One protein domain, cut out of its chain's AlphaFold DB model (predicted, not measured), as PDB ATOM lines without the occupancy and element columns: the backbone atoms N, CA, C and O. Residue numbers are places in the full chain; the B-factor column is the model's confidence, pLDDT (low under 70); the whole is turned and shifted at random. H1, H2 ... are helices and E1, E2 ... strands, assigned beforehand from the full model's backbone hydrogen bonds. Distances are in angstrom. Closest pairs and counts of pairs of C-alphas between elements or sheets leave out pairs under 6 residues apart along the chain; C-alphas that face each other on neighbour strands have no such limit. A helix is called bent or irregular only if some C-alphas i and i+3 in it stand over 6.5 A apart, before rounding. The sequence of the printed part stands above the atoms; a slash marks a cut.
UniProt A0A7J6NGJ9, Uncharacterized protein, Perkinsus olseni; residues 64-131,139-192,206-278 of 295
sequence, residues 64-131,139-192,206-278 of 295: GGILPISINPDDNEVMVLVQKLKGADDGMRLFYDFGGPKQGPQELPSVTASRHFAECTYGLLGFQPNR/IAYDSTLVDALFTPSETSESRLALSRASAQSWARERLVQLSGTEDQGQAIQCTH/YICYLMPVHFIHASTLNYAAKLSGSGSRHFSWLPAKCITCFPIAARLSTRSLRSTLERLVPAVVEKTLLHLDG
ATOM      1  N   GLY A  64      11.473  10.234  28.180       88.00
ATOM      2  CA  GLY A  64      10.519   9.489  28.979       88.00
ATOM      3  C   GLY A  64       9.561   8.693  28.110       88.00
ATOM      4  O   GLY A  64       9.390   8.989  26.922       88.00
ATOM      5  N   GLY A  65       8.945   7.685  28.714       89.94
ATOM      6  CA  GLY A  65       7.958   6.835  28.066       89.94
ATOM      7  C   GLY A  65       6.890   6.349  29.023       89.94
ATOM      8  O   GLY A  65       7.078   6.358  30.237       89.94
ATOM      9  N   ILE A  66       5.765   5.925  28.463       89.88
ATOM     10  CA  ILE A  66       4.684   5.287  29.214       89.88
ATOM     11  C   ILE A  66       4.583   3.825  28.787       89.88
ATOM     12  O   ILE A  66       4.553   3.531  27.593       89.88
ATOM     13  N   LEU A  67       4.525   2.928  29.767       90.12
ATOM     14  CA  LEU A  67       4.201   1.518  29.611       90.12
ATOM     15  C   LEU A  67       2.725   1.310  29.997       90.12
ATOM     16  O   LEU A  67       2.403   1.340  31.189       90.12
ATOM     17  N   PRO A  68       1.815   1.128  29.027       90.75
ATOM     18  CA  PRO A  68       0.398   1.003  29.298       90.75
ATOM     19  C   PRO A  68       0.115  -0.398  29.818       90.75
ATOM     20  O   PRO A  68       0.495  -1.395  29.194       90.75
ATOM     21  N   ILE A  69      -0.570  -0.457  30.951       88.88
ATOM     22  CA  ILE A  69      -0.999  -1.697  31.584       88.88
ATOM     23  C   ILE A  69      -2.517  -1.704  31.683       88.88
ATOM     24  O   ILE A  69      -3.139  -0.672  31.925       88.88
ATOM     25  N   SER A  70      -3.126  -2.859  31.467       89.06
ATOM     26  CA  SER A  70      -4.573  -3.011  31.556       89.06
ATOM     27  C   SER A  70      -4.935  -4.412  32.025       89.06
ATOM     28  O   SER A  70      -4.070  -5.279  32.116       89.06
ATOM     29  N   ILE A  71      -6.207  -4.628  32.324       86.69
ATOM     30  CA  ILE A  71      -6.754  -5.942  32.652       86.69
ATOM     31  C   ILE A  71      -7.505  -6.416  31.420       86.69
ATOM     32  O   ILE A  71      -8.342  -5.684  30.889       86.69
ATOM     33  N   ASN A  72      -7.184  -7.614  30.943       88.44
ATOM     34  CA  ASN A  72      -7.950  -8.238  29.881       88.44
ATOM     35  C   ASN A  72      -9.374  -8.512  30.395       88.44
ATOM     36  O   ASN A  72      -9.516  -9.213  31.397       88.44
ATOM     37  N   PRO A  73     -10.424  -7.978  29.750       84.38
ATOM     38  CA  PRO A  73     -11.795  -8.201  30.198       84.38
ATOM     39  C   PRO A  73     -12.231  -9.673  30.119       84.38
ATOM     40  O   PRO A  73     -13.145 -10.057  30.841       84.38
ATOM     41  N   ASP A  74     -11.595 -10.486  29.269       85.19
ATOM     42  CA  ASP A  74     -12.030 -11.866  29.019       85.19
ATOM     43  C   ASP A  74     -11.578 -12.847  30.116       85.19
ATOM     44  O   ASP A  74     -12.318 -13.756  30.487       85.19
ATOM     45  N   ASP A  75     -10.361 -12.678  30.642       87.06
ATOM     46  CA  ASP A  75      -9.729 -13.615  31.584       87.06
ATOM     47  C   ASP A  75      -9.163 -12.944  32.849       87.06
ATOM     48  O   ASP A  75      -8.587 -13.619  33.705       87.06
ATOM     49  N   ASN A  76      -9.354 -11.629  32.999       84.75
ATOM     50  CA  ASN A  76      -8.821 -10.802  34.083       84.75
ATOM     51  C   ASN A  76      -7.287 -10.839  34.228       84.75
ATOM     52  O   ASN A  76      -6.750 -10.471  35.277       84.75
ATOM     53  N   GLU A  77      -6.554 -11.252  33.192       88.94
ATOM     54  CA  GLU A  77      -5.096 -11.230  33.212       88.94
ATOM     55  C   GLU A  77      -4.563  -9.797  33.046       88.94
ATOM     56  O   GLU A  77      -5.090  -8.995  32.273       88.94
ATOM     57  N   VAL A  78      -3.481  -9.453  33.759       87.50
ATOM     58  CA  VAL A  78      -2.806  -8.166  33.549       87.50
ATOM     59  C   VAL A  78      -1.985  -8.217  32.274       87.50
ATOM     60  O   VAL A  78      -1.040  -8.997  32.126       87.50
ATOM     61  N   MET A  79      -2.330  -7.312  31.373       90.38
ATOM     62  CA  MET A  79      -1.753  -7.176  30.054       90.38
ATOM     63  C   MET A  79      -0.920  -5.909  29.968       90.38
ATOM     64  O   MET A  79      -1.231  -4.876  30.563       90.38
ATOM     65  N   VAL A  80       0.124  -5.977  29.157       89.88
ATOM     66  CA  VAL A  80       0.986  -4.852  28.824       89.88
ATOM     67  C   VAL A  80       0.947  -4.629  27.326       89.88
ATOM     68  O   VAL A  80       1.103  -5.571  26.541       89.88
ATOM     69  N   LEU A  81       0.694  -3.386  26.930       91.00
ATOM     70  CA  LEU A  81       0.624  -3.026  25.524       91.00
ATOM     71  C   LEU A  81       2.035  -2.849  24.986       91.00
ATOM     72  O   LEU A  81       2.803  -2.040  25.499       91.00
ATOM     73  N   VAL A  82       2.349  -3.565  23.912       88.06
ATOM     74  CA  VAL A  82       3.626  -3.449  23.213       88.06
ATOM     75  C   VAL A  82       3.424  -3.017  21.774       88.06
ATOM     76  O   VAL A  82       2.415  -3.324  21.134       88.06
ATOM     77  N   GLN A  83       4.432  -2.338  21.248       86.00
ATOM     78  CA  GLN A  83       4.508  -1.894  19.872       86.00
ATOM     79  C   GLN A  83       5.652  -2.616  19.159       86.00
ATOM     80  O   GLN A  83       6.832  -2.425  19.449       86.00
ATOM     81  N   LYS A  84       5.316  -3.423  18.159       78.44
ATOM     82  CA  LYS A  84       6.272  -3.904  17.165       78.44
ATOM     83  C   LYS A  84       6.582  -2.756  16.214       78.44
ATOM     84  O   LYS A  84       5.677  -2.183  15.605       78.44
ATOM     85  N   LEU A  85       7.866  -2.438  16.089       70.38
ATOM     86  CA  LEU A  85       8.375  -1.586  15.024       70.38
ATOM     87  C   LEU A  85       9.096  -2.469  14.014       70.38
ATOM     88  O   LEU A  85       9.985  -3.248  14.378       70.38
ATOM     89  N   LYS A  86       8.726  -2.332  12.738       61.56
ATOM     90  CA  LYS A  86       9.459  -2.970  11.645       61.56
ATOM     91  C   LYS A  86      10.868  -2.365  11.595       61.56
ATOM     92  O   LYS A  86      11.022  -1.169  11.353       61.56
ATOM     93  N   GLY A  87      11.884  -3.166  11.916       57.94
ATOM     94  CA  GLY A  87      13.285  -2.770  11.773       57.94
ATOM     95  C   GLY A  87      13.714  -2.750  10.304       57.94
ATOM     96  O   GLY A  87      13.043  -3.335   9.458       57.94
ATOM     97  N   ALA A  88      14.845  -2.101  10.016       47.06
ATOM     98  CA  ALA A  88      15.447  -2.096   8.679       47.06
ATOM     99  C   ALA A  88      15.959  -3.486   8.237       47.06
ATOM    100  O   ALA A  88      16.039  -3.737   7.042       47.06
ATOM    101  N   ASP A  89      16.243  -4.387   9.188       53.06
ATOM    102  CA  ASP A  89      16.909  -5.679   8.943       53.06
ATOM    103  C   ASP A  89      15.967  -6.900   9.034       53.06
ATOM    104  O   ASP A  89      16.391  -7.965   9.478       53.06
ATOM    105  N   ASP A  90      14.671  -6.755   8.728       49.25
ATOM    106  CA  ASP A  90      13.619  -7.798   8.839       49.25
ATOM    107  C   ASP A  90      13.420  -8.446  10.231       49.25
ATOM    108  O   ASP A  90      12.447  -9.162  10.469       49.25
ATOM    109  N   GLY A  91      14.270  -8.131  11.211       56.50
ATOM    110  CA  GLY A  91      14.086  -8.484  12.611       56.50
ATOM    111  C   GLY A  91      13.004  -7.621  13.257       56.50
ATOM    112  O   GLY A  91      13.158  -6.403  13.401       56.50
ATOM    113  N   MET A  92      11.911  -8.251  13.689       56.12
ATOM    114  CA  MET A  92      10.880  -7.599  14.496       56.12
ATOM    115  C   MET A  92      11.477  -7.127  15.825       56.12
ATOM    116  O   MET A  92      11.945  -7.936  16.625       56.12
ATOM    117  N   ARG A  93      11.439  -5.816  16.084       64.31
ATOM    118  CA  ARG A  93      11.829  -5.244  17.379       64.31
ATOM    119  C   ARG A  93      10.570  -4.924  18.177       64.31
ATOM    120  O   ARG A  93       9.732  -4.142  17.726       64.31
ATOM    121  N   LEU A  94      10.441  -5.539  19.350       62.91
ATOM    122  CA  LEU A  94       9.380  -5.251  20.311       62.91
ATOM    123  C   LEU A  94       9.802  -4.069  21.185       62.91
ATOM    124  O   LEU A  94      10.774  -4.152  21.937       62.91
ATOM    125  N   PHE A  95       9.079  -2.963  21.070       68.81
ATOM    126  CA  PHE A  95       9.189  -1.816  21.960       68.81
ATOM    127  C   PHE A  95       8.043  -1.884  22.961       68.81
ATOM    128  O   PHE A  95       6.885  -2.041  22.583       68.81
ATOM    129  N   TYR A  96       8.387  -1.827  24.240       67.88
ATOM    130  CA  TYR A  96       7.428  -1.983  25.332       67.88
ATOM    131  C   TYR A  96       6.876  -0.626  25.746       67.88
ATOM    132  O   TYR A  96       5.707  -0.508  26.075       67.88
ATOM    133  N   ASP A  97       7.703   0.412  25.683       70.00
ATOM    134  CA  ASP A  97       7.356   1.749  26.119       70.00
ATOM    135  C   ASP A  97       7.037   2.687  24.951       70.00
ATOM    136  O   ASP A  97       7.754   2.776  23.951       70.00
ATOM    137  N   PHE A  98       5.967   3.457  25.120       80.88
ATOM    138  CA  PHE A  98       5.593   4.548  24.231       80.88
ATOM    139  C   PHE A  98       6.333   5.805  24.659       80.88
ATOM    140  O   PHE A  98       5.790   6.675  25.341       80.88
ATOM    141  N   GLY A  99       7.617   5.861  24.316       85.38
ATOM    142  CA  GLY A  99       8.484   6.945  24.737       85.38
ATOM    143  C   GLY A  99       9.541   7.333  23.726       85.38
ATOM    144  O   GLY A  99       9.822   6.642  22.744       85.38
ATOM    145  N   GLY A 100      10.143   8.482  23.986       86.12
ATOM    146  CA  GLY A 100      11.065   9.092  23.052       86.12
ATOM    147  C   GLY A 100      11.909  10.193  23.681       86.12
ATOM    148  O   GLY A 100      11.884  10.387  24.898       86.12
ATOM    149  N   PRO A 101      12.713  10.883  22.853       87.50
ATOM    150  CA  PRO A 101      13.622  11.906  23.338       87.50
ATOM    151  C   PRO A 101      12.866  13.155  23.785       87.50
ATOM    152  O   PRO A 101      11.765  13.448  23.285       87.50
ATOM    153  N   LYS A 102      13.510  13.896  24.688       87.12
ATOM    154  CA  LYS A 102      13.118  15.264  25.016       87.12
ATOM    155  C   LYS A 102      13.250  16.183  23.793       87.12
ATOM    156  O   LYS A 102      14.152  15.993  22.980       87.12
ATOM    157  N   GLN A 103      12.392  17.193  23.675       89.94
ATOM    158  CA  GLN A 103      12.503  18.275  22.685       89.94
ATOM    159  C   GLN A 103      13.570  19.308  23.066       89.94
ATOM    160  O   GLN A 103      14.108  19.992  22.201       89.94
ATOM    161  N   GLY A 104      13.894  19.414  24.354       86.50
ATOM    162  CA  GLY A 104      14.924  20.310  24.863       86.50
ATOM    163  C   GLY A 104      15.354  19.932  26.281       86.50
ATOM    164  O   GLY A 104      14.685  19.126  26.935       86.50
ATOM    165  N   PRO A 105      16.452  20.513  26.787       83.62
ATOM    166  CA  PRO A 105      17.013  20.159  28.094       83.62
ATOM    167  C   PRO A 105      16.050  20.441  29.258       83.62
ATOM    168  O   PRO A 105      16.058  19.714  30.248       83.62
ATOM    169  N   GLN A 106      15.184  21.449  29.108       88.19
ATOM    170  CA  GLN A 106      14.202  21.863  30.114       88.19
ATOM    171  C   GLN A 106      12.911  21.025  30.103       88.19
ATOM    172  O   GLN A 106      12.086  21.166  31.003       88.19
ATOM    173  N   GLU A 107      12.695  20.155  29.105       87.88
ATOM    174  CA  GLU A 107      11.492  19.313  29.082       87.88
ATOM    175  C   GLU A 107      11.573  18.271  30.211       87.88
ATOM    176  O   GLU A 107      12.557  17.533  30.355       87.88
ATOM    177  N   LEU A 108      10.532  18.199  31.039       88.19
ATOM    178  CA  LEU A 108      10.443  17.183  32.083       88.19
ATOM    179  C   LEU A 108      10.179  15.803  31.452       88.19
ATOM    180  O   LEU A 108       9.362  15.715  30.533       88.19
ATOM    181  N   PRO A 109      10.781  14.708  31.962       88.25
ATOM    182  CA  PRO A 109      10.532  13.357  31.447       88.25
ATOM    183  C   PRO A 109       9.049  12.971  31.387       88.25
ATOM    184  O   PRO A 109       8.634  12.304  30.446       88.25
ATOM    185  N   SER A 110       8.232  13.426  32.343       89.31
ATOM    186  CA  SER A 110       6.780  13.193  32.365       89.31
ATOM    187  C   SER A 110       6.045  13.882  31.211       89.31
ATOM    188  O   SER A 110       5.126  13.304  30.626       89.31
ATOM    189  N   VAL A 111       6.469  15.094  30.836       91.38
ATOM    190  CA  VAL A 111       5.930  15.835  29.683       91.38
ATOM    191  C   VAL A 111       6.307  15.118  28.390       91.38
ATOM    192  O   VAL A 111       5.430  14.840  27.571       91.38
ATOM    193  N   THR A 112       7.578  14.724  28.259       92.00
ATOM    194  CA  THR A 112       8.074  13.930  27.130       92.00
ATOM    195  C   THR A 112       7.303  12.616  26.983       92.00
ATOM    196  O   THR A 112       6.837  12.294  25.890       92.00
ATOM    197  N   ALA A 113       7.134  11.878  28.081       91.00
ATOM    198  CA  ALA A 113       6.435  10.600  28.110       91.00
ATOM    199  C   ALA A 113       4.971  10.747  27.672       91.00
ATOM    200  O   ALA A 113       4.515  10.012  26.800       91.00
ATOM    201  N   SER A 114       4.261  11.746  28.207       92.94
ATOM    202  CA  SER A 114       2.853  12.012  27.876       92.94
ATOM    203  C   SER A 114       2.659  12.383  26.403       92.94
ATOM    204  O   SER A 114       1.717  11.915  25.765       92.94
ATOM    205  N   ARG A 115       3.565  13.198  25.845       94.19
ATOM    206  CA  ARG A 115       3.541  13.591  24.429       94.19
ATOM    207  C   ARG A 115       3.727  12.382  23.512       94.19
ATOM    208  O   ARG A 115       2.910  12.162  22.622       94.19
ATOM    209  N   HIS A 116       4.773  11.585  23.743       92.56
ATOM    210  CA  HIS A 116       5.051  10.392  22.931       92.56
ATOM    211  C   HIS A 116       3.962   9.330  23.079       92.56
ATOM    212  O   HIS A 116       3.576   8.717  22.088       92.56
ATOM    213  N   PHE A 117       3.410   9.145  24.276       92.62
ATOM    214  CA  PHE A 117       2.268   8.261  24.493       92.62
ATOM    215  C   PHE A 117       1.056   8.668  23.655       92.62
ATOM    216  O   PHE A 117       0.514   7.840  22.921       92.62
ATOM    217  N   ALA A 118       0.655   9.940  23.705       91.81
ATOM    218  CA  ALA A 118      -0.480  10.437  22.934       91.81
ATOM    219  C   ALA A 118      -0.250  10.316  21.420       91.81
ATOM    220  O   ALA A 118      -1.144   9.912  20.677       91.81
ATOM    221  N   GLU A 119       0.965  10.611  20.955       90.44
ATOM    222  CA  GLU A 119       1.331  10.497  19.545       90.44
ATOM    223  C   GLU A 119       1.337   9.041  19.059       90.44
ATOM    224  O   GLU A 119       0.812   8.729  17.984       90.44
ATOM    225  N   CYS A 120       1.926   8.135  19.843       89.44
ATOM    226  CA  CYS A 120       2.065   6.738  19.464       89.44
ATOM    227  C   CYS A 120       0.748   5.970  19.523       89.44
ATOM    228  O   CYS A 120       0.544   5.081  18.707       89.44
ATOM    229  N   THR A 121      -0.143   6.334  20.441       89.06
ATOM    230  CA  THR A 121      -1.458   5.696  20.623       89.06
ATOM    231  C   THR A 121      -2.564   6.413  19.850       89.06
ATOM    232  O   THR A 121      -3.731   6.032  19.931       89.06
ATOM    233  N   TYR A 122      -2.196   7.459  19.104       86.69
ATOM    234  CA  TYR A 122      -3.099   8.325  18.346       86.69
ATOM    235  C   TYR A 122      -4.226   8.938  19.187       86.69
ATOM    236  O   TYR A 122      -5.300   9.226  18.674       86.69
ATOM    237  N   GLY A 123      -3.982   9.106  20.484       84.50
ATOM    238  CA  GLY A 123      -4.950   9.607  21.451       84.50
ATOM    239  C   GLY A 123      -6.023   8.609  21.903       84.50
ATOM    240  O   GLY A 123      -6.807   8.927  22.794       84.50
ATOM    241  N   LEU A 124      -6.039   7.381  21.372       85.56
ATOM    242  CA  LEU A 124      -7.108   6.411  21.641       85.56
ATOM    243  C   LEU A 124      -7.134   5.916  23.092       85.56
ATOM    244  O   LEU A 124      -8.210   5.713  23.649       85.56
ATOM    245  N   LEU A 125      -5.966   5.763  23.724       83.44
ATOM    246  CA  LEU A 125      -5.861   5.301  25.117       83.44
ATOM    247  C   LEU A 125      -6.159   6.389  26.159       83.44
ATOM    248  O   LEU A 125      -6.278   6.069  27.338       83.44
ATOM    249  N   GLY A 126      -6.280   7.654  25.744       73.12
ATOM    250  CA  GLY A 126      -6.715   8.755  26.609       73.12
ATOM    251  C   GLY A 126      -8.218   9.030  26.538       73.12
ATOM    252  O   GLY A 126      -8.708   9.926  27.220       73.12
ATOM    253  N   PHE A 127      -8.950   8.288  25.703       70.50
ATOM    254  CA  PHE A 127     -10.382   8.471  25.531       70.50
ATOM    255  C   PHE A 127     -11.142   7.707  26.616       70.50
ATOM    256  O   PHE A 127     -10.995   6.492  26.738       70.50
ATOM    257  N   GLN A 128     -11.972   8.410  27.387       64.62
ATOM    258  CA  GLN A 128     -12.993   7.772  28.212       64.62
ATOM    259  C   GLN A 128     -14.257   7.636  27.362       64.62
ATOM    260  O   GLN A 128     -14.946   8.633  27.136       64.62
ATOM    261  N   PRO A 129     -14.575   6.443  26.843       57.41
ATOM    262  CA  PRO A 129     -15.839   6.241  26.157       57.41
ATOM    263  C   PRO A 129     -16.982   6.530  27.132       57.41
ATOM    264  O   PRO A 129     -16.930   6.164  28.310       57.41
ATOM    265  N   ASN A 130     -18.018   7.205  26.637       56.12
ATOM    266  CA  ASN A 130     -19.221   7.463  27.415       56.12
ATOM    267  C   ASN A 130     -19.766   6.125  27.939       56.12
ATOM    268  O   ASN A 130     -20.201   5.288  27.153       56.12
ATOM    269  N   ARG A 131     -19.785   5.942  29.267       53.97
ATOM    270  CA  ARG A 131     -20.307   4.755  29.982       53.97
ATOM    271  C   ARG A 131     -21.817   4.515  29.801       53.97
ATOM    272  O   ARG A 131     -22.450   3.882  30.638       53.97
ATOM    273  N   ILE A 139     -15.770  -2.037  26.824       53.69
ATOM    274  CA  ILE A 139     -15.951  -1.016  25.793       53.69
ATOM    275  C   ILE A 139     -15.473  -1.649  24.489       53.69
ATOM    276  O   ILE A 139     -14.278  -1.674  24.191       53.69
ATOM    277  N   ALA A 140     -16.413  -2.164  23.706       54.69
ATOM    278  CA  ALA A 140     -16.179  -2.472  22.322       54.69
ATOM    279  C   ALA A 140     -15.914  -1.114  21.679       54.69
ATOM    280  O   ALA A 140     -16.834  -0.327  21.460       54.69
ATOM    281  N   TYR A 141     -14.635  -0.792  21.482       62.16
ATOM    282  CA  TYR A 141     -14.257   0.294  20.598       62.16
ATOM    283  C   TYR A 141     -14.786  -0.091  19.227       62.16
ATOM    284  O   TYR A 141     -14.166  -0.879  18.510       62.16
ATOM    285  N   ASP A 142     -15.975   0.410  18.920       66.44
ATOM    286  CA  ASP A 142     -16.586   0.224  17.626       66.44
ATOM    287  C   ASP A 142     -15.671   0.879  16.588       66.44
ATOM    288  O   ASP A 142     -15.175   1.997  16.776       66.44
ATOM    289  N   SER A 143     -15.424   0.151  15.502       68.06
ATOM    290  CA  SER A 143     -14.799   0.656  14.281       68.06
ATOM    291  C   SER A 143     -15.309   2.046  13.906       68.06
ATOM    292  O   SER A 143     -14.503   2.879  13.506       68.06
ATOM    293  N   THR A 144     -16.588   2.345  14.161       74.00
ATOM    294  CA  THR A 144     -17.202   3.655  13.905       74.00
ATOM    295  C   THR A 144     -16.507   4.826  14.607       74.00
ATOM    296  O   THR A 144     -16.383   5.895  14.011       74.00
ATOM    297  N   LEU A 145     -16.000   4.659  15.837       73.00
ATOM    298  CA  LEU A 145     -15.269   5.720  16.544       73.00
ATOM    299  C   LEU A 145     -13.915   5.987  15.881       73.00
ATOM    300  O   LEU A 145     -13.504   7.139  15.734       73.00
ATOM    301  N   VAL A 146     -13.216   4.921  15.486       78.50
ATOM    302  CA  VAL A 146     -11.943   5.046  14.771       78.50
ATOM    303  C   VAL A 146     -12.194   5.668  13.400       78.50
ATOM    304  O   VAL A 146     -11.532   6.632  13.034       78.50
ATOM    305  N   ASP A 147     -13.215   5.226  12.679       80.88
ATOM    306  CA  ASP A 147     -13.586   5.809  11.394       80.88
ATOM    307  C   ASP A 147     -13.919   7.297  11.531       80.88
ATOM    308  O   ASP A 147     -13.399   8.112  10.772       80.88
ATOM    309  N   ALA A 148     -14.680   7.703  12.548       76.12
ATOM    310  CA  ALA A 148     -15.009   9.110  12.778       76.12
ATOM    311  C   ALA A 148     -13.780   9.999  13.062       76.12
ATOM    312  O   ALA A 148     -13.803  11.202  12.764       76.12
ATOM    313  N   LEU A 149     -12.720   9.426  13.644       74.12
ATOM    314  CA  LEU A 149     -11.465  10.119  13.945       74.12
ATOM    315  C   LEU A 149     -10.502  10.163  12.752       74.12
ATOM    316  O   LEU A 149      -9.747  11.125  12.628       74.12
ATOM    317  N   PHE A 150     -10.510   9.140  11.895       75.69
ATOM    318  CA  PHE A 150      -9.478   8.936  10.873       75.69
ATOM    319  C   PHE A 150      -9.989   8.950   9.422       75.69
ATOM    320  O   PHE A 150      -9.169   8.898   8.505       75.69
ATOM    321  N   THR A 151     -11.301   9.040   9.178       75.81
ATOM    322  CA  THR A 151     -11.851   9.185   7.818       75.81
ATOM    323  C   THR A 151     -11.427  10.534   7.235       75.81
ATOM    324  O   THR A 151     -11.749  11.557   7.844       75.81
ATOM    325  N   PRO A 152     -10.745  10.570   6.074       67.75
ATOM    326  CA  PRO A 152     -10.232  11.804   5.490       67.75
ATOM    327  C   PRO A 152     -11.343  12.833   5.260       67.75
ATOM    328  O   PRO A 152     -12.243  12.633   4.448       67.75
ATOM    329  N   SER A 153     -11.273  13.944   5.982       75.38
ATOM    330  CA  SER A 153     -12.089  15.142   5.777       75.38
ATOM    331  C   SER A 153     -11.278  16.355   6.230       75.38
ATOM    332  O   SER A 153     -10.340  16.203   7.008       75.38
ATOM    333  N   GLU A 154     -11.645  17.573   5.830       64.94
ATOM    334  CA  GLU A 154     -10.996  18.781   6.380       64.94
ATOM    335  C   GLU A 154     -11.054  18.816   7.920       64.94
ATOM    336  O   GLU A 154     -10.175  19.360   8.581       64.94
ATOM    337  N   THR A 155     -12.049  18.149   8.513       71.56
ATOM    338  CA  THR A 155     -12.209  18.047   9.967       71.56
ATOM    339  C   THR A 155     -11.394  16.925  10.621       71.56
ATOM    340  O   THR A 155     -11.230  16.936  11.842       71.56
ATOM    341  N   SER A 156     -10.867  15.954   9.866       72.50
ATOM    342  CA  SER A 156     -10.231  14.761  10.447       72.50
ATOM    343  C   SER A 156      -8.865  15.051  11.054       72.50
ATOM    344  O   SER A 156      -8.555  14.555  12.136       72.50
ATOM    345  N   GLU A 157      -8.059  15.903  10.415       76.56
ATOM    346  CA  GLU A 157      -6.767  16.313  10.981       76.56
ATOM    347  C   GLU A 157      -6.955  17.082  12.291       76.56
ATOM    348  O   GLU A 157      -6.270  16.808  13.279       76.56
ATOM    349  N   SER A 158      -7.942  17.983  12.337       80.12
ATOM    350  CA  SER A 158      -8.294  18.717  13.554       80.12
ATOM    351  C   SER A 158      -8.790  17.783  14.660       80.12
ATOM    352  O   SER A 158      -8.351  17.912  15.802       80.12
ATOM    353  N   ARG A 159      -9.644  16.797  14.347       79.50
ATOM    354  CA  ARG A 159     -10.120  15.794  15.320       79.50
ATOM    355  C   ARG A 159      -8.981  14.945  15.876       79.50
ATOM    356  O   ARG A 159      -8.917  14.733  17.086       79.50
ATOM    357  N   LEU A 160      -8.057  14.499  15.027       80.38
ATOM    358  CA  LEU A 160      -6.893  13.728  15.461       80.38
ATOM    359  C   LEU A 160      -5.944  14.570  16.327       80.38
ATOM    360  O   LEU A 160      -5.440  14.085  17.342       80.38
ATOM    361  N   ALA A 161      -5.715  15.832  15.960       84.00
ATOM    362  CA  ALA A 161      -4.924  16.761  16.764       84.00
ATOM    363  C   ALA A 161      -5.559  16.996  18.144       84.00
ATOM    364  O   ALA A 161      -4.870  16.895  19.160       84.00
ATOM    365  N   LEU A 162      -6.876  17.217  18.193       83.25
ATOM    366  CA  LEU A 162      -7.638  17.354  19.437       83.25
ATOM    367  C   LEU A 162      -7.587  16.079  20.287       83.25
ATOM    368  O   LEU A 162      -7.383  16.159  21.498       83.25
ATOM    369  N   SER A 163      -7.715  14.905  19.667       83.81
ATOM    370  CA  SER A 163      -7.607  13.612  20.348       83.81
ATOM    371  C   SER A 163      -6.227  13.430  20.990       83.81
ATOM    372  O   SER A 163      -6.127  13.115  22.177       83.81
ATOM    373  N   ARG A 164      -5.149  13.725  20.252       88.44
ATOM    374  CA  ARG A 164      -3.776  13.681  20.779       88.44
ATOM    375  C   ARG A 164      -3.565  14.675  21.918       88.44
ATOM    376  O   ARG A 164      -3.011  14.295  22.945       88.44
ATOM    377  N   ALA A 165      -4.022  15.917  21.770       87.56
ATOM    378  CA  ALA A 165      -3.910  16.926  22.821       87.56
ATOM    379  C   ALA A 165      -4.659  16.500  24.097       87.56
ATOM    380  O   ALA A 165      -4.111  16.587  25.198       87.56
ATOM    381  N   SER A 166      -5.866  15.953  23.938       86.00
ATOM    382  CA  SER A 166      -6.683  15.442  25.044       86.00
ATOM    383  C   SER A 166      -5.994  14.276  25.752       86.00
ATOM    384  O   SER A 166      -5.845  14.292  26.971       86.00
ATOM    385  N   ALA A 167      -5.481  13.301  24.997       88.94
ATOM    386  CA  ALA A 167      -4.761  12.165  25.563       88.94
ATOM    387  C   ALA A 167      -3.447  12.568  26.243       88.94
ATOM    388  O   ALA A 167      -3.082  11.988  27.264       88.94
ATOM    389  N   GLN A 168      -2.747  13.574  25.715       92.38
ATOM    390  CA  GLN A 168      -1.555  14.121  26.351       92.38
ATOM    391  C   GLN A 168      -1.899  14.799  27.684       92.38
ATOM    392  O   GLN A 168      -1.178  14.588  28.660       92.38
ATOM    393  N   SER A 169      -2.979  15.590  27.748       89.31
ATOM    394  CA  SER A 169      -3.440  16.208  29.002       89.31
ATOM    395  C   SER A 169      -3.836  15.147  30.023       89.31
ATOM    396  O   SER A 169      -3.323  15.147  31.141       89.31
ATOM    397  N   TRP A 170      -4.650  14.178  29.600       88.94
ATOM    398  CA  TRP A 170      -5.068  13.048  30.424       88.94
ATOM    399  C   TRP A 170      -3.870  12.280  30.995       88.94
ATOM    400  O   TRP A 170      -3.797  12.045  32.202       88.94
ATOM    401  N   ALA A 171      -2.885  11.945  30.157       89.44
ATOM    402  CA  ALA A 171      -1.684  11.239  30.592       89.44
ATOM    403  C   ALA A 171      -0.891  12.060  31.619       89.44
ATOM    404  O   ALA A 171      -0.461  11.516  32.635       89.44
ATOM    405  N   ARG A 172      -0.743  13.375  31.410       89.25
ATOM    406  CA  ARG A 172      -0.069  14.266  32.369       89.25
ATOM    407  C   ARG A 172      -0.777  14.292  33.718       89.25
ATOM    408  O   ARG A 172      -0.115  14.150  34.742       89.25
ATOM    409  N   GLU A 173      -2.094  14.469  33.722       86.31
ATOM    410  CA  GLU A 173      -2.906  14.481  34.941       86.31
ATOM    411  C   GLU A 173      -2.785  13.158  35.696       86.31
ATOM    412  O   GLU A 173      -2.557  13.157  36.905       86.31
ATOM    413  N   ARG A 174      -2.840  12.028  34.977       84.19
ATOM    414  CA  ARG A 174      -2.608  10.710  35.570       84.19
ATOM    415  C   ARG A 174      -1.220  10.602  36.174       84.19
ATOM    416  O   ARG A 174      -1.117  10.219  37.331       84.19
ATOM    417  N   LEU A 175      -0.160  10.996  35.473       84.12
ATOM    418  CA  LEU A 175       1.191  10.956  36.041       84.12
ATOM    419  C   LEU A 175       1.324  11.805  37.314       84.12
ATOM    420  O   LEU A 175       1.994  11.375  38.250       84.12
ATOM    421  N   VAL A 176       0.675  12.972  37.382       82.75
ATOM    422  CA  VAL A 176       0.648  13.803  38.599       82.75
ATOM    423  C   VAL A 176      -0.090  13.091  39.735       82.75
ATOM    424  O   VAL A 176       0.451  13.001  40.835       82.75
ATOM    425  N   GLN A 177      -1.273  12.527  39.470       78.25
ATOM    426  CA  GLN A 177      -2.041  11.759  40.462       78.25
ATOM    427  C   GLN A 177      -1.241  10.573  41.010       78.25
ATOM    428  O   GLN A 177      -1.232  10.336  42.213       78.25
ATOM    429  N   LEU A 178      -0.537   9.858  40.131       71.50
ATOM    430  CA  LEU A 178       0.292   8.711  40.498       71.50
ATOM    431  C   LEU A 178       1.565   9.110  41.258       71.50
ATOM    432  O   LEU A 178       2.108   8.299  41.998       71.50
ATOM    433  N   SER A 179       2.039  10.346  41.085       68.44
ATOM    434  CA  SER A 179       3.211  10.871  41.800       68.44
ATOM    435  C   SER A 179       2.866  11.432  43.185       68.44
ATOM    436  O   SER A 179       3.752  11.546  44.026       68.44
ATOM    437  N   GLY A 180       1.607  11.821  43.411       60.50
ATOM    438  CA  GLY A 180       1.133  12.409  44.669       60.50
ATOM    439  C   GLY A 180       0.679  11.393  45.721       60.50
ATOM    440  O   GLY A 180       0.496  11.762  46.876       60.50
ATOM    441  N   THR A 181       0.490  10.127  45.349       56.88
ATOM    442  CA  THR A 181       0.229   9.049  46.309       56.88
ATOM    443  C   THR A 181       1.545   8.593  46.934       56.88
ATOM    444  O   THR A 181       2.500   8.344  46.202       56.88
ATOM    445  N   GLU A 182       1.598   8.450  48.264       48.31
ATOM    446  CA  GLU A 182       2.795   8.014  49.017       48.31
ATOM    447  C   GLU A 182       3.384   6.672  48.521       48.31
ATOM    448  O   GLU A 182       4.563   6.385  48.735       48.31
ATOM    449  N   ASP A 183       2.609   5.901  47.754       46.75
ATOM    450  CA  ASP A 183       3.081   4.802  46.916       46.75
ATOM    451  C   ASP A 183       3.905   5.306  45.715       46.75
ATOM    452  O   ASP A 183       3.448   5.318  44.569       46.75
ATOM    453  N   GLN A 184       5.181   5.627  45.952       44.44
ATOM    454  CA  GLN A 184       6.215   5.945  44.945       44.44
ATOM    455  C   GLN A 184       6.491   4.813  43.914       44.44
ATOM    456  O   GLN A 184       7.509   4.807  43.221       44.44
ATOM    457  N   GLY A 185       5.617   3.809  43.805       47.19
ATOM    458  CA  GLY A 185       5.841   2.549  43.101       47.19
ATOM    459  C   GLY A 185       5.546   2.533  41.598       47.19
ATOM    460  O   GLY A 185       5.759   1.489  40.987       47.19
ATOM    461  N   GLN A 186       5.061   3.625  40.990       59.09
ATOM    462  CA  GLN A 186       4.548   3.594  39.604       59.09
ATOM    463  C   GLN A 186       5.468   4.183  38.528       59.09
ATOM    464  O   GLN A 186       5.272   3.927  37.338       59.09
ATOM    465  N   ALA A 187       6.507   4.920  38.917       55.19
ATOM    466  CA  ALA A 187       7.571   5.300  37.998       55.19
ATOM    467  C   ALA A 187       8.686   4.246  38.059       55.19
ATOM    468  O   ALA A 187       9.362   4.107  39.078       55.19
ATOM    469  N   ILE A 188       8.920   3.519  36.964       56.19
ATOM    470  CA  ILE A 188      10.173   2.780  36.802       56.19
ATOM    471  C   ILE A 188      11.200   3.780  36.307       56.19
ATOM    472  O   ILE A 188      11.287   4.107  35.116       56.19
ATOM    473  N   GLN A 189      12.033   4.241  37.232       54.03
ATOM    474  CA  GLN A 189      13.276   4.858  36.819       54.03
ATOM    475  C   GLN A 189      14.076   3.810  36.046       54.03
ATOM    476  O   GLN A 189      14.524   2.797  36.585       54.03
ATOM    477  N   CYS A 190      14.205   4.035  34.742       52.59
ATOM    478  CA  CYS A 190      15.043   3.223  33.884       52.59
ATOM    479  C   CYS A 190      16.460   3.744  34.045       52.59
ATOM    480  O   CYS A 190      16.979   4.477  33.205       52.59
ATOM    481  N   THR A 191      17.078   3.430  35.178       48.16
ATOM    482  CA  THR A 191      18.497   3.690  35.347       48.16
ATOM    483  C   THR A 191      19.224   2.746  34.404       48.16
ATOM    484  O   THR A 191      19.322   1.545  34.649       48.16
ATOM    485  N   HIS A 192      19.711   3.290  33.289       44.91
ATOM    486  CA  HIS A 192      20.776   2.642  32.546       44.91
ATOM    487  C   HIS A 192      21.928   2.482  33.541       44.91
ATOM    488  O   HIS A 192      22.497   3.474  33.998       44.91
ATOM    489  N   TYR A 206      16.489   8.482  31.448       77.12
ATOM    490  CA  TYR A 206      15.228   8.083  30.840       77.12
ATOM    491  C   TYR A 206      14.285   7.532  31.920       77.12
ATOM    492  O   TYR A 206      14.689   6.698  32.729       77.12
ATOM    493  N   ILE A 207      13.029   7.978  31.939       82.06
ATOM    494  CA  ILE A 207      12.037   7.510  32.920       82.06
ATOM    495  C   ILE A 207      10.885   6.818  32.198       82.06
ATOM    496  O   ILE A 207      10.288   7.391  31.288       82.06
ATOM    497  N   CYS A 208      10.559   5.595  32.614       84.69
ATOM    498  CA  CYS A 208       9.393   4.876  32.120       84.69
ATOM    499  C   CYS A 208       8.316   4.836  33.205       84.69
ATOM    500  O   CYS A 208       8.552   4.377  34.319       84.69
ATOM    501  N   TYR A 209       7.124   5.313  32.887       85.56
ATOM    502  CA  TYR A 209       5.996   5.329  33.808       85.56
ATOM    503  C   TYR A 209       5.051   4.180  33.484       85.56
ATOM    504  O   TYR A 209       4.669   4.025  32.325       85.56
ATOM    505  N   LEU A 210       4.640   3.397  34.482       85.88
ATOM    506  CA  LEU A 210       3.547   2.448  34.292       85.88
ATOM    507  C   LEU A 210       2.239   3.192  34.436       85.88
ATOM    508  O   LEU A 210       2.023   3.897  35.418       85.88
ATOM    509  N   MET A 211       1.378   3.036  33.441       86.50
ATOM    510  CA  MET A 211       0.119   3.755  33.393       86.50
ATOM    511  C   MET A 211      -1.028   2.778  33.191       86.50
ATOM    512  O   MET A 211      -1.101   2.149  32.133       86.50
ATOM    513  N   PRO A 212      -1.934   2.656  34.174       85.62
ATOM    514  CA  PRO A 212      -3.195   1.964  33.974       85.62
ATOM    515  C   PRO A 212      -4.000   2.653  32.866       85.62
ATOM    516  O   PRO A 212      -4.237   3.861  32.924       85.62
ATOM    517  N   VAL A 213      -4.408   1.889  31.857       86.94
ATOM    518  CA  VAL A 213      -5.229   2.348  30.730       86.94
ATOM    519  C   VAL A 213      -6.442   1.439  30.550       86.94
ATOM    520  O   VAL A 213      -6.460   0.296  31.014       86.94
ATOM    521  N   HIS A 214      -7.449   1.924  29.827       84.56
ATOM    522  CA  HIS A 214      -8.537   1.070  29.362       84.56
ATOM    523  C   HIS A 214      -8.023   0.041  28.352       84.56
ATOM    524  O   HIS A 214      -7.179   0.349  27.506       84.56
ATOM    525  N   PHE A 215      -8.543  -1.183  28.441       86.00
ATOM    526  CA  PHE A 215      -8.212  -2.223  27.483       86.00
ATOM    527  C   PHE A 215      -8.861  -1.886  26.137       86.00
ATOM    528  O   PHE A 215     -10.076  -1.727  26.045       86.00
ATOM    529  N   ILE A 216      -8.040  -1.773  25.094       86.94
ATOM    530  CA  ILE A 216      -8.479  -1.585  23.707       86.94
ATOM    531  C   ILE A 216      -7.915  -2.738  22.904       86.94
ATOM    532  O   ILE A 216      -6.698  -2.918  22.899       86.94
ATOM    533  N   HIS A 217      -8.742  -3.487  22.179       88.06
ATOM    534  CA  HIS A 217      -8.227  -4.570  21.346       88.06
ATOM    535  C   HIS A 217      -7.125  -4.079  20.396       88.06
ATOM    536  O   HIS A 217      -7.215  -3.021  19.766       88.06
ATOM    537  N   ALA A 218      -6.071  -4.886  20.265       90.19
ATOM    538  CA  ALA A 218      -4.939  -4.560  19.405       90.19
ATOM    539  C   ALA A 218      -5.365  -4.357  17.939       90.19
ATOM    540  O   ALA A 218      -4.764  -3.549  17.240       90.19
ATOM    541  N   SER A 219      -6.416  -5.048  17.477       88.88
ATOM    542  CA  SER A 219      -7.016  -4.859  16.149       88.88
ATOM    543  C   SER A 219      -7.461  -3.415  15.907       88.88
ATOM    544  O   SER A 219      -7.141  -2.865  14.858       88.88
ATOM    545  N   THR A 220      -8.107  -2.777  16.884       87.50
ATOM    546  CA  THR A 220      -8.547  -1.375  16.819       87.50
ATOM    547  C   THR A 220      -7.357  -0.420  16.714       87.50
ATOM    548  O   THR A 220      -7.322   0.439  15.834       87.50
ATOM    549  N   LEU A 221      -6.335  -0.601  17.559       88.19
ATOM    550  CA  LEU A 221      -5.112   0.216  17.520       88.19
ATOM    551  C   LEU A 221      -4.349   0.034  16.199       88.19
ATOM    552  O   LEU A 221      -3.862   0.999  15.614       88.19
ATOM    553  N   ASN A 222      -4.271  -1.202  15.702       89.31
ATOM    554  CA  ASN A 222      -3.651  -1.533  14.420       89.31
ATOM    555  C   ASN A 222      -4.410  -0.933  13.236       89.31
ATOM    556  O   ASN A 222      -3.794  -0.483  12.269       89.31
ATOM    557  N   TYR A 223      -5.739  -0.906  13.313       86.81
ATOM    558  CA  TYR A 223      -6.576  -0.273  12.309       86.81
ATOM    559  C   TYR A 223      -6.334   1.241  12.264       86.81
ATOM    560  O   TYR A 223      -6.010   1.773  11.202       86.81
ATOM    561  N   ALA A 224      -6.332   1.911  13.419       86.44
ATOM    562  CA  ALA A 224      -5.980   3.326  13.520       86.44
ATOM    563  C   ALA A 224      -4.566   3.624  12.983       86.44
ATOM    564  O   ALA A 224      -4.365   4.577  12.231       86.44
ATOM    565  N   ALA A 225      -3.587   2.769  13.296       86.62
ATOM    566  CA  ALA A 225      -2.214   2.910  12.810       86.62
ATOM    567  C   ALA A 225      -2.090   2.819  11.284       86.62
ATOM    568  O   ALA A 225      -1.249   3.501  10.680       86.62
ATOM    569  N   LYS A 226      -2.928   1.977  10.667       86.25
ATOM    570  CA  LYS A 226      -3.046   1.855   9.214       86.25
ATOM    571  C   LYS A 226      -3.655   3.120   8.611       86.25
ATOM    572  O   LYS A 226      -3.105   3.632   7.640       86.25
ATOM    573  N   LEU A 227      -4.743   3.631   9.190       83.94
ATOM    574  CA  LEU A 227      -5.410   4.840   8.696       83.94
ATOM    575  C   LEU A 227      -4.543   6.095   8.837       83.94
ATOM    576  O   LEU A 227      -4.546   6.946   7.957       83.94
ATOM    577  N   SER A 228      -3.726   6.188   9.889       79.44
ATOM    578  CA  SER A 228      -2.847   7.339  10.117       79.44
ATOM    579  C   SER A 228      -1.673   7.450   9.121       79.44
ATOM    580  O   SER A 228      -0.763   8.247   9.355       79.44
ATOM    581  N   GLY A 229      -1.579   6.562   8.125       72.38
ATOM    582  CA  GLY A 229      -0.464   6.488   7.172       72.38
ATOM    583  C   GLY A 229       0.872   6.045   7.779       72.38
ATOM    584  O   GLY A 229       1.879   5.983   7.081       72.38
ATOM    585  N   SER A 230       0.909   5.720   9.077       65.75
ATOM    586  CA  SER A 230       2.169   5.409   9.750       65.75
ATOM    587  C   SER A 230       2.672   4.010   9.416       65.75
ATOM    588  O   SER A 230       3.888   3.835   9.409       65.75
ATOM    589  N   GLY A 231       1.769   3.042   9.162       63.12
ATOM    590  CA  GLY A 231       1.994   1.685   8.613       63.12
ATOM    591  C   GLY A 231       3.034   0.787   9.307       63.12
ATOM    592  O   GLY A 231       3.151  -0.397   9.008       63.12
ATOM    593  N   SER A 232       3.802   1.347  10.230       73.00
ATOM    594  CA  SER A 232       5.053   0.837  10.786       73.00
ATOM    595  C   SER A 232       4.886   0.370  12.223       73.00
ATOM    596  O   SER A 232       5.768  -0.307  12.757       73.00
ATOM    597  N   ARG A 233       3.764   0.743  12.846       83.19
ATOM    598  CA  ARG A 233       3.414   0.401  14.218       83.19
ATOM    599  C   ARG A 233       2.424  -0.751  14.197       83.19
ATOM    600  O   ARG A 233       1.381  -0.657  13.554       83.19
ATOM    601  N   HIS A 234       2.755  -1.819  14.911       87.56
ATOM    602  CA  HIS A 234       1.841  -2.926  15.139       87.56
ATOM    603  C   HIS A 234       1.740  -3.222  16.633       87.56
ATOM    604  O   HIS A 234       2.728  -3.547  17.284       87.56
ATOM    605  N   PHE A 235       0.542  -3.095  17.176       90.44
ATOM    606  CA  PHE A 235       0.222  -3.246  18.582       90.44
ATOM    607  C   PHE A 235      -0.100  -4.701  18.915       90.44
ATOM    608  O   PHE A 235      -0.706  -5.414  18.113       90.44
ATOM    609  N   SER A 236       0.288  -5.126  20.113       90.69
ATOM    610  CA  SER A 236      -0.102  -6.402  20.709       90.69
ATOM    611  C   SER A 236      -0.234  -6.214  22.210       90.69
ATOM    612  O   SER A 236       0.593  -5.540  22.818       90.69
ATOM    613  N   TRP A 237      -1.227  -6.847  22.815       91.69
ATOM    614  CA  TRP A 237      -1.223  -7.055  24.256       91.69
ATOM    615  C   TRP A 237      -0.427  -8.313  24.558       91.69
ATOM    616  O   TRP A 237      -0.545  -9.308  23.841       91.69
ATOM    617  N   LEU A 238       0.413  -8.251  25.582       89.38
ATOM    618  CA  LEU A 238       1.133  -9.402  26.104       89.38
ATOM    619  C   LEU A 238       0.792  -9.563  27.582       89.38
ATOM    620  O   LEU A 238       0.797  -8.560  28.298       89.38
ATOM    621  N   PRO A 239       0.563 -10.792  28.059       89.75
ATOM    622  CA  PRO A 239       0.501 -11.051  29.487       89.75
ATOM    623  C   PRO A 239       1.746 -10.519  30.190       89.75
ATOM    624  O   PRO A 239       2.866 -10.727  29.709       89.75
ATOM    625  N   ALA A 240       1.581  -9.876  31.345       85.19
ATOM    626  CA  ALA A 240       2.700  -9.329  32.112       85.19
ATOM    627  C   ALA A 240       3.760 -10.403  32.430       85.19
ATOM    628  O   ALA A 240       4.961 -10.135  32.363       85.19
ATOM    629  N   LYS A 241       3.328 -11.651  32.664       83.94
ATOM    630  CA  LYS A 241       4.204 -12.819  32.880       83.94
ATOM    631  C   LYS A 241       5.126 -13.133  31.694       83.94
ATOM    632  O   LYS A 241       6.191 -13.709  31.888       83.94
ATOM    633  N   CYS A 242       4.745 -12.742  30.478       82.25
ATOM    634  CA  CYS A 242       5.496 -13.020  29.256       82.25
ATOM    635  C   CYS A 242       6.566 -11.962  28.949       82.25
ATOM    636  O   CYS A 242       7.375 -12.168  28.049       82.25
ATOM    637  N   ILE A 243       6.616 -10.840  29.674       74.56
ATOM    638  CA  ILE A 243       7.538  -9.724  29.386       74.56
ATOM    639  C   ILE A 243       9.010 -10.134  29.460       74.56
ATOM    640  O   ILE A 243       9.827  -9.628  28.696       74.56
ATOM    641  N   THR A 244       9.359 -11.075  30.335       69.25
ATOM    642  CA  THR A 244      10.736 -11.577  30.454       69.25
ATOM    643  C   THR A 244      11.126 -12.544  29.340       69.25
ATOM    644  O   THR A 244      12.308 -12.822  29.171       69.25
ATOM    645  N   CYS A 245      10.153 -13.080  28.600       67.56
ATOM    646  CA  CYS A 245      10.384 -14.062  27.539       67.56
ATOM    647  C   CYS A 245      10.784 -13.416  26.212       67.56
ATOM    648  O   CYS A 245      11.173 -14.112  25.276       67.56
ATOM    649  N   PHE A 246      10.683 -12.095  26.116       62.38
ATOM    650  CA  PHE A 246      10.975 -11.366  24.900       62.38
ATOM    651  C   PHE A 246      12.150 -10.412  25.119       62.38
ATOM    652  O   PHE A 246      12.256  -9.795  26.181       62.38
ATOM    653  N   PRO A 247      13.018 -10.229  24.109       56.19
ATOM    654  CA  PRO A 247      14.061  -9.221  24.172       56.19
ATOM    655  C   PRO A 247      13.404  -7.842  24.272       56.19
ATOM    656  O   PRO A 247      12.798  -7.343  23.321       56.19
ATOM    657  N   ILE A 248      13.485  -7.250  25.463       57.53
ATOM    658  CA  ILE A 248      13.017  -5.892  25.721       57.53
ATOM    659  C   ILE A 248      13.966  -4.924  25.020       57.53
ATOM    660  O   ILE A 248      15.171  -5.171  24.925       57.53
ATOM    661  N   ALA A 249      13.435  -3.808  24.513       54.25
ATOM    662  CA  ALA A 249      14.282  -2.681  24.152       54.25
ATOM    663  C   ALA A 249      15.244  -2.400  25.320       54.25
ATOM    664  O   ALA A 249      14.797  -2.286  26.459       54.25
ATOM    665  N   ALA A 250      16.549  -2.283  25.053       50.97
ATOM    666  CA  ALA A 250      17.596  -2.281  26.088       50.97
ATOM    667  C   ALA A 250      17.499  -1.150  27.140       50.97
ATOM    668  O   ALA A 250      18.334  -1.057  28.029       50.97
ATOM    669  N   ARG A 251      16.487  -0.281  27.032       57.53
ATOM    670  CA  ARG A 251      16.175   0.814  27.952       57.53
ATOM    671  C   ARG A 251      15.635   0.342  29.300       57.53
ATOM    672  O   ARG A 251      15.771   1.066  30.277       57.53
ATOM    673  N   LEU A 252      14.976  -0.815  29.348       61.09
ATOM    674  CA  LEU A 252      14.252  -1.293  30.526       61.09
ATOM    675  C   LEU A 252      14.979  -2.488  31.146       61.09
ATOM    676  O   LEU A 252      15.153  -3.522  30.501       61.09
ATOM    677  N   SER A 253      15.348  -2.371  32.424       68.38
ATOM    678  CA  SER A 253      15.771  -3.524  33.225       68.38
ATOM    679  C   SER A 253      14.592  -4.492  33.357       68.38
ATOM    680  O   SER A 253      13.598  -4.182  34.018       68.38
ATOM    681  N   THR A 254      14.705  -5.673  32.741       68.50
ATOM    682  CA  THR A 254      13.698  -6.751  32.802       68.50
ATOM    683  C   THR A 254      13.348  -7.107  34.247       68.50
ATOM    684  O   THR A 254      12.179  -7.304  34.572       68.50
ATOM    685  N   ARG A 255      14.349  -7.126  35.137       69.88
ATOM    686  CA  ARG A 255      14.186  -7.428  36.564       69.88
ATOM    687  C   ARG A 255      13.402  -6.340  37.300       69.88
ATOM    688  O   ARG A 255      12.469  -6.663  38.032       69.88
ATOM    689  N   SER A 256      13.751  -5.070  37.087       71.31
ATOM    690  CA  SER A 256      13.057  -3.937  37.721       71.31
ATOM    691  C   SER A 256      11.620  -3.815  37.222       71.31
ATOM    692  O   SER A 256      10.713  -3.537  38.005       71.31
ATOM    693  N   LEU A 257      11.407  -4.078  35.929       74.38
ATOM    694  CA  LEU A 257      10.083  -4.099  35.327       74.38
ATOM    695  C   LEU A 257       9.218  -5.218  35.896       74.38
ATOM    696  O   LEU A 257       8.103  -4.949  36.330       74.38
ATOM    697  N   ARG A 258       9.749  -6.440  35.969       77.56
ATOM    698  CA  ARG A 258       9.042  -7.582  36.551       77.56
ATOM    699  C   ARG A 258       8.620  -7.310  37.993       77.56
ATOM    700  O   ARG A 258       7.438  -7.387  38.297       77.56
ATOM    701  N   SER A 259       9.568  -6.919  38.846       77.31
ATOM    702  CA  SER A 259       9.290  -6.624  40.256       77.31
ATOM    703  C   SER A 259       8.282  -5.482  40.422       77.31
ATOM    704  O   SER A 259       7.438  -5.515  41.315       77.31
ATOM    705  N   THR A 260       8.324  -4.470  39.554       78.38
ATOM    706  CA  THR A 260       7.345  -3.379  39.604       78.38
ATOM    707  C   THR A 260       5.962  -3.836  39.158       78.38
ATOM    708  O   THR A 260       4.990  -3.516  39.830       78.38
ATOM    709  N   LEU A 261       5.856  -4.633  38.093       77.69
ATOM    710  CA  LEU A 261       4.581  -5.214  37.672       77.69
ATOM    711  C   LEU A 261       3.993  -6.115  38.759       77.69
ATOM    712  O   LEU A 261       2.834  -5.943  39.105       77.69
ATOM    713  N   GLU A 262       4.787  -7.002  39.357       80.44
ATOM    714  CA  GLU A 262       4.344  -7.889  40.443       80.44
ATOM    715  C   GLU A 262       3.786  -7.104  41.645       80.44
ATOM    716  O   GLU A 262       2.789  -7.518  42.233       80.44
ATOM    717  N   ARG A 263       4.362  -5.935  41.968       77.50
ATOM    718  CA  ARG A 263       3.841  -5.040  43.019       77.50
ATOM    719  C   ARG A 263       2.589  -4.268  42.607       77.50
ATOM    720  O   ARG A 263       1.748  -3.989  43.453       77.50
ATOM    721  N   LEU A 264       2.482  -3.869  41.340       70.56
ATOM    722  CA  LEU A 264       1.396  -3.009  40.865       70.56
ATOM    723  C   LEU A 264       0.152  -3.775  40.437       70.56
ATOM    724  O   LEU A 264      -0.936  -3.217  40.528       70.56
ATOM    725  N   VAL A 265       0.288  -5.029  40.003       71.12
ATOM    726  CA  VAL A 265      -0.835  -5.877  39.580       71.12
ATOM    727  C   VAL A 265      -1.975  -5.865  40.613       71.12
ATOM    728  O   VAL A 265      -3.088  -5.533  40.210       71.12
ATOM    729  N   PRO A 266      -1.745  -6.101  41.923       72.75
ATOM    730  CA  PRO A 266      -2.823  -6.065  42.915       72.75
ATOM    731  C   PRO A 266      -3.533  -4.706  42.983       72.75
ATOM    732  O   PRO A 266      -4.758  -4.646  42.926       72.75
ATOM    733  N   ALA A 267      -2.771  -3.608  43.012       69.25
ATOM    734  CA  ALA A 267      -3.317  -2.253  43.101       69.25
ATOM    735  C   ALA A 267      -4.079  -1.834  41.832       69.25
ATOM    736  O   ALA A 267      -5.046  -1.074  41.897       69.25
ATOM    737  N   VAL A 268      -3.642  -2.308  40.661       67.00
ATOM    738  CA  VAL A 268      -4.313  -2.065  39.378       67.00
ATOM    739  C   VAL A 268      -5.608  -2.851  39.297       67.00
ATOM    740  O   VAL A 268      -6.607  -2.288  38.858       67.00
ATOM    741  N   VAL A 269      -5.612  -4.106  39.746       68.31
ATOM    742  CA  VAL A 269      -6.823  -4.930  39.840       68.31
ATOM    743  C   VAL A 269      -7.833  -4.261  40.761       68.31
ATOM    744  O   VAL A 269      -8.944  -3.971  40.330       68.31
ATOM    745  N   GLU A 270      -7.423  -3.887  41.968       67.94
ATOM    746  CA  GLU A 270      -8.295  -3.229  42.939       67.94
ATOM    747  C   GLU A 270      -8.842  -1.889  42.417       67.94
ATOM    748  O   GLU A 270     -10.052  -1.682  42.383       67.94
ATOM    749  N   LYS A 271      -7.986  -0.988  41.911       65.81
ATOM    750  CA  LYS A 271      -8.434   0.331  41.424       65.81
ATOM    751  C   LYS A 271      -9.279   0.251  40.155       65.81
ATOM    752  O   LYS A 271     -10.209   1.047  40.019       65.81
ATOM    753  N   THR A 272      -8.958  -0.653  39.229       61.84
ATOM    754  CA  THR A 272      -9.720  -0.819  37.981       61.84
ATOM    755  C   THR A 272     -11.098  -1.401  38.271       61.84
ATOM    756  O   THR A 272     -12.081  -0.862  37.770       61.84
ATOM    757  N   LEU A 273     -11.187  -2.419  39.136       57.19
ATOM    758  CA  LEU A 273     -12.465  -2.991  39.568       57.19
ATOM    759  C   LEU A 273     -13.306  -1.962  40.344       57.19
ATOM    760  O   LEU A 273     -14.468  -1.750  40.015       57.19
ATOM    761  N   LEU A 274     -12.704  -1.207  41.270       53.50
ATOM    762  CA  LEU A 274     -13.418  -0.170  42.030       53.50
ATOM    763  C   LEU A 274     -13.904   1.002  41.159       53.50
ATOM    764  O   LEU A 274     -14.971   1.563  41.403       53.50
ATOM    765  N   HIS A 275     -13.150   1.389  40.123       54.12
ATOM    766  CA  HIS A 275     -13.614   2.419  39.192       54.12
ATOM    767  C   HIS A 275     -14.736   1.914  38.283       54.12
ATOM    768  O   HIS A 275     -15.531   2.739  37.823       54.12
ATOM    769  N   LEU A 276     -14.824   0.611  37.999       48.62
ATOM    770  CA  LEU A 276     -15.952   0.034  37.262       48.62
ATOM    771  C   LEU A 276     -17.251   0.084  38.083       48.62
ATOM    772  O   LEU A 276     -18.299   0.330  37.490       48.62
ATOM    773  N   ASP A 277     -17.168   0.018  39.415       41.03
ATOM    774  CA  ASP A 277     -18.347  -0.124  40.282       41.03
ATOM    775  C   ASP A 277     -18.977   1.173  40.830       41.03
ATOM    776  O   ASP A 277     -20.098   1.112  41.333       41.03
ATOM    777  N   GLY A 278     -18.367   2.367  40.720       40.41
ATOM    778  CA  GLY A 278     -19.091   3.557  41.217       40.41
ATOM    779  C   GLY A 278     -18.382   4.897  41.399       40.41
ATOM    780  O   GLY A 278     -18.806   5.670  42.256       40.41
TER     781      GLY A 278
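AT A GLANCE: This is residues 64 to 131, 139 to 192 and 206 to 278 of the 295 residues of an uncharacterized protein of Perkinsus olseni (UniProt A0A7J6NGJ9). A strongly twisted, branched sheet of seven strands forms the core, with helices on both faces: H1 and H4 on one, H5 and H6a on the other. The long helix H3 packs on H1, H2 packs on both H3 and H4, and H6 bends after H6a into a second arm, H6b. The 195 printed residues hold six named helices and seven named strands, in the order E1 E2 E3 E4 H1 H2 H3 E5 E6 H4 E7 H5 H6, of mixed class. The whole is compact and rounded, with a radius of gyration of the C-alphas of 16.2 A and spans of 47 by 46 by 37 A.

HOW THE PARTS SIT: Beside E1, residues 64 to 71, E2, residues 78 to 86, and E4, residues 98 to 101, lie on one side and E6, residues 207 to 212, on the other side. E1 is antiparallel to E2, a hairpin with N 70 and O 79 at 2.9 A, and to E4, with N 98 and O 66 at 2.8 A, but parallel to E6, with N 67 and O 209 at 2.8 A. E2 is antiparallel to E3, residues 92 to 95, a hairpin with N 83 and O 95 at 2.8 A, and to E7, residues 233 to 239, with N 84 and O 234 at 2.7 A. E1 E2 E3 form a meander, each strand the antiparallel neighbour of the one before, and with E4, antiparallel to E1, a Greek key. H1, residues 109 to 120, is on the sheet at a height of 6.5 A; the closest C-alphas to E1 are Gly 65 and Ala 113, 4.1 A. H2, residues 143 to 150, touches residues 156 to 160 of H3, residues 154 to 180, about perpendicular at 77 degrees; the closest C-alphas are Phe 150 and Ser 156, 5.9 A. Residues 164 to 175 of H3 touch H1, opposite ways, at a steep tilt of 35.3 degrees, only just beyond shallow; the closest C-alphas are Ala 118 and Arg 164, 5.1 A. E5, residues 187 to 189, is antiparallel to E6, with N 188 and O 208 at 2.8 A. H4, residues 218 to 227, lies over E7 at a height of 6.6 A, along it at 8 degrees on the local plane; it touches H2, closest at C-alphas Phe 150 and Leu 227, 6.2 A. H6, residues 254 to 278, assigned as one helix by its hydrogen bonds, is bent, C-alphas 263 and 266 being 6.7 A apart, into H6a, residues 254 to 263, and H6b, residues 266 to 278, at a steep tilt of 45 degrees. H5, residues 240 to 245, and H6a form a helical hairpin at a shallow tilt of 15 degrees; the closest C-alphas are Thr 244 and Thr 254, 6.1 A. Every O i to N i+4 pair is within hydrogen-bond range in H1, H2, H4 and H6a, against 22 of 23 in H3, 8 of 9 in H6b and 0 of 2 in H5, which has 2 of 3 O i to N i+3 pairs within range.

IN THESE COORDINATES: E1 begins at C-alpha 64 (10.519, 9.489, 28.979) and spans 23.5 A; E2 spans 25.6 A. H3 spans 40.7 A from C-alpha 154 (-10.996, 18.781, 6.380). H6b spans 19.0 A and ends at C-alpha 278 (-19.091, 3.557, 41.217).

THE WHOLE: The C-alphas farthest apart, Asp 89 and Gly 278, are 49.2 A apart. Residues 132 to 138 and 193 to 205 are not printed, leaving C-alpha gaps of 8.4 A and 8.0 A. Of the links printed whole, none is long. The mean pLDDT of the printed part is 75.9; 62 residues are under 70, among them 86 to 96, 179 to 192, 244 to 255 and 267 to 278.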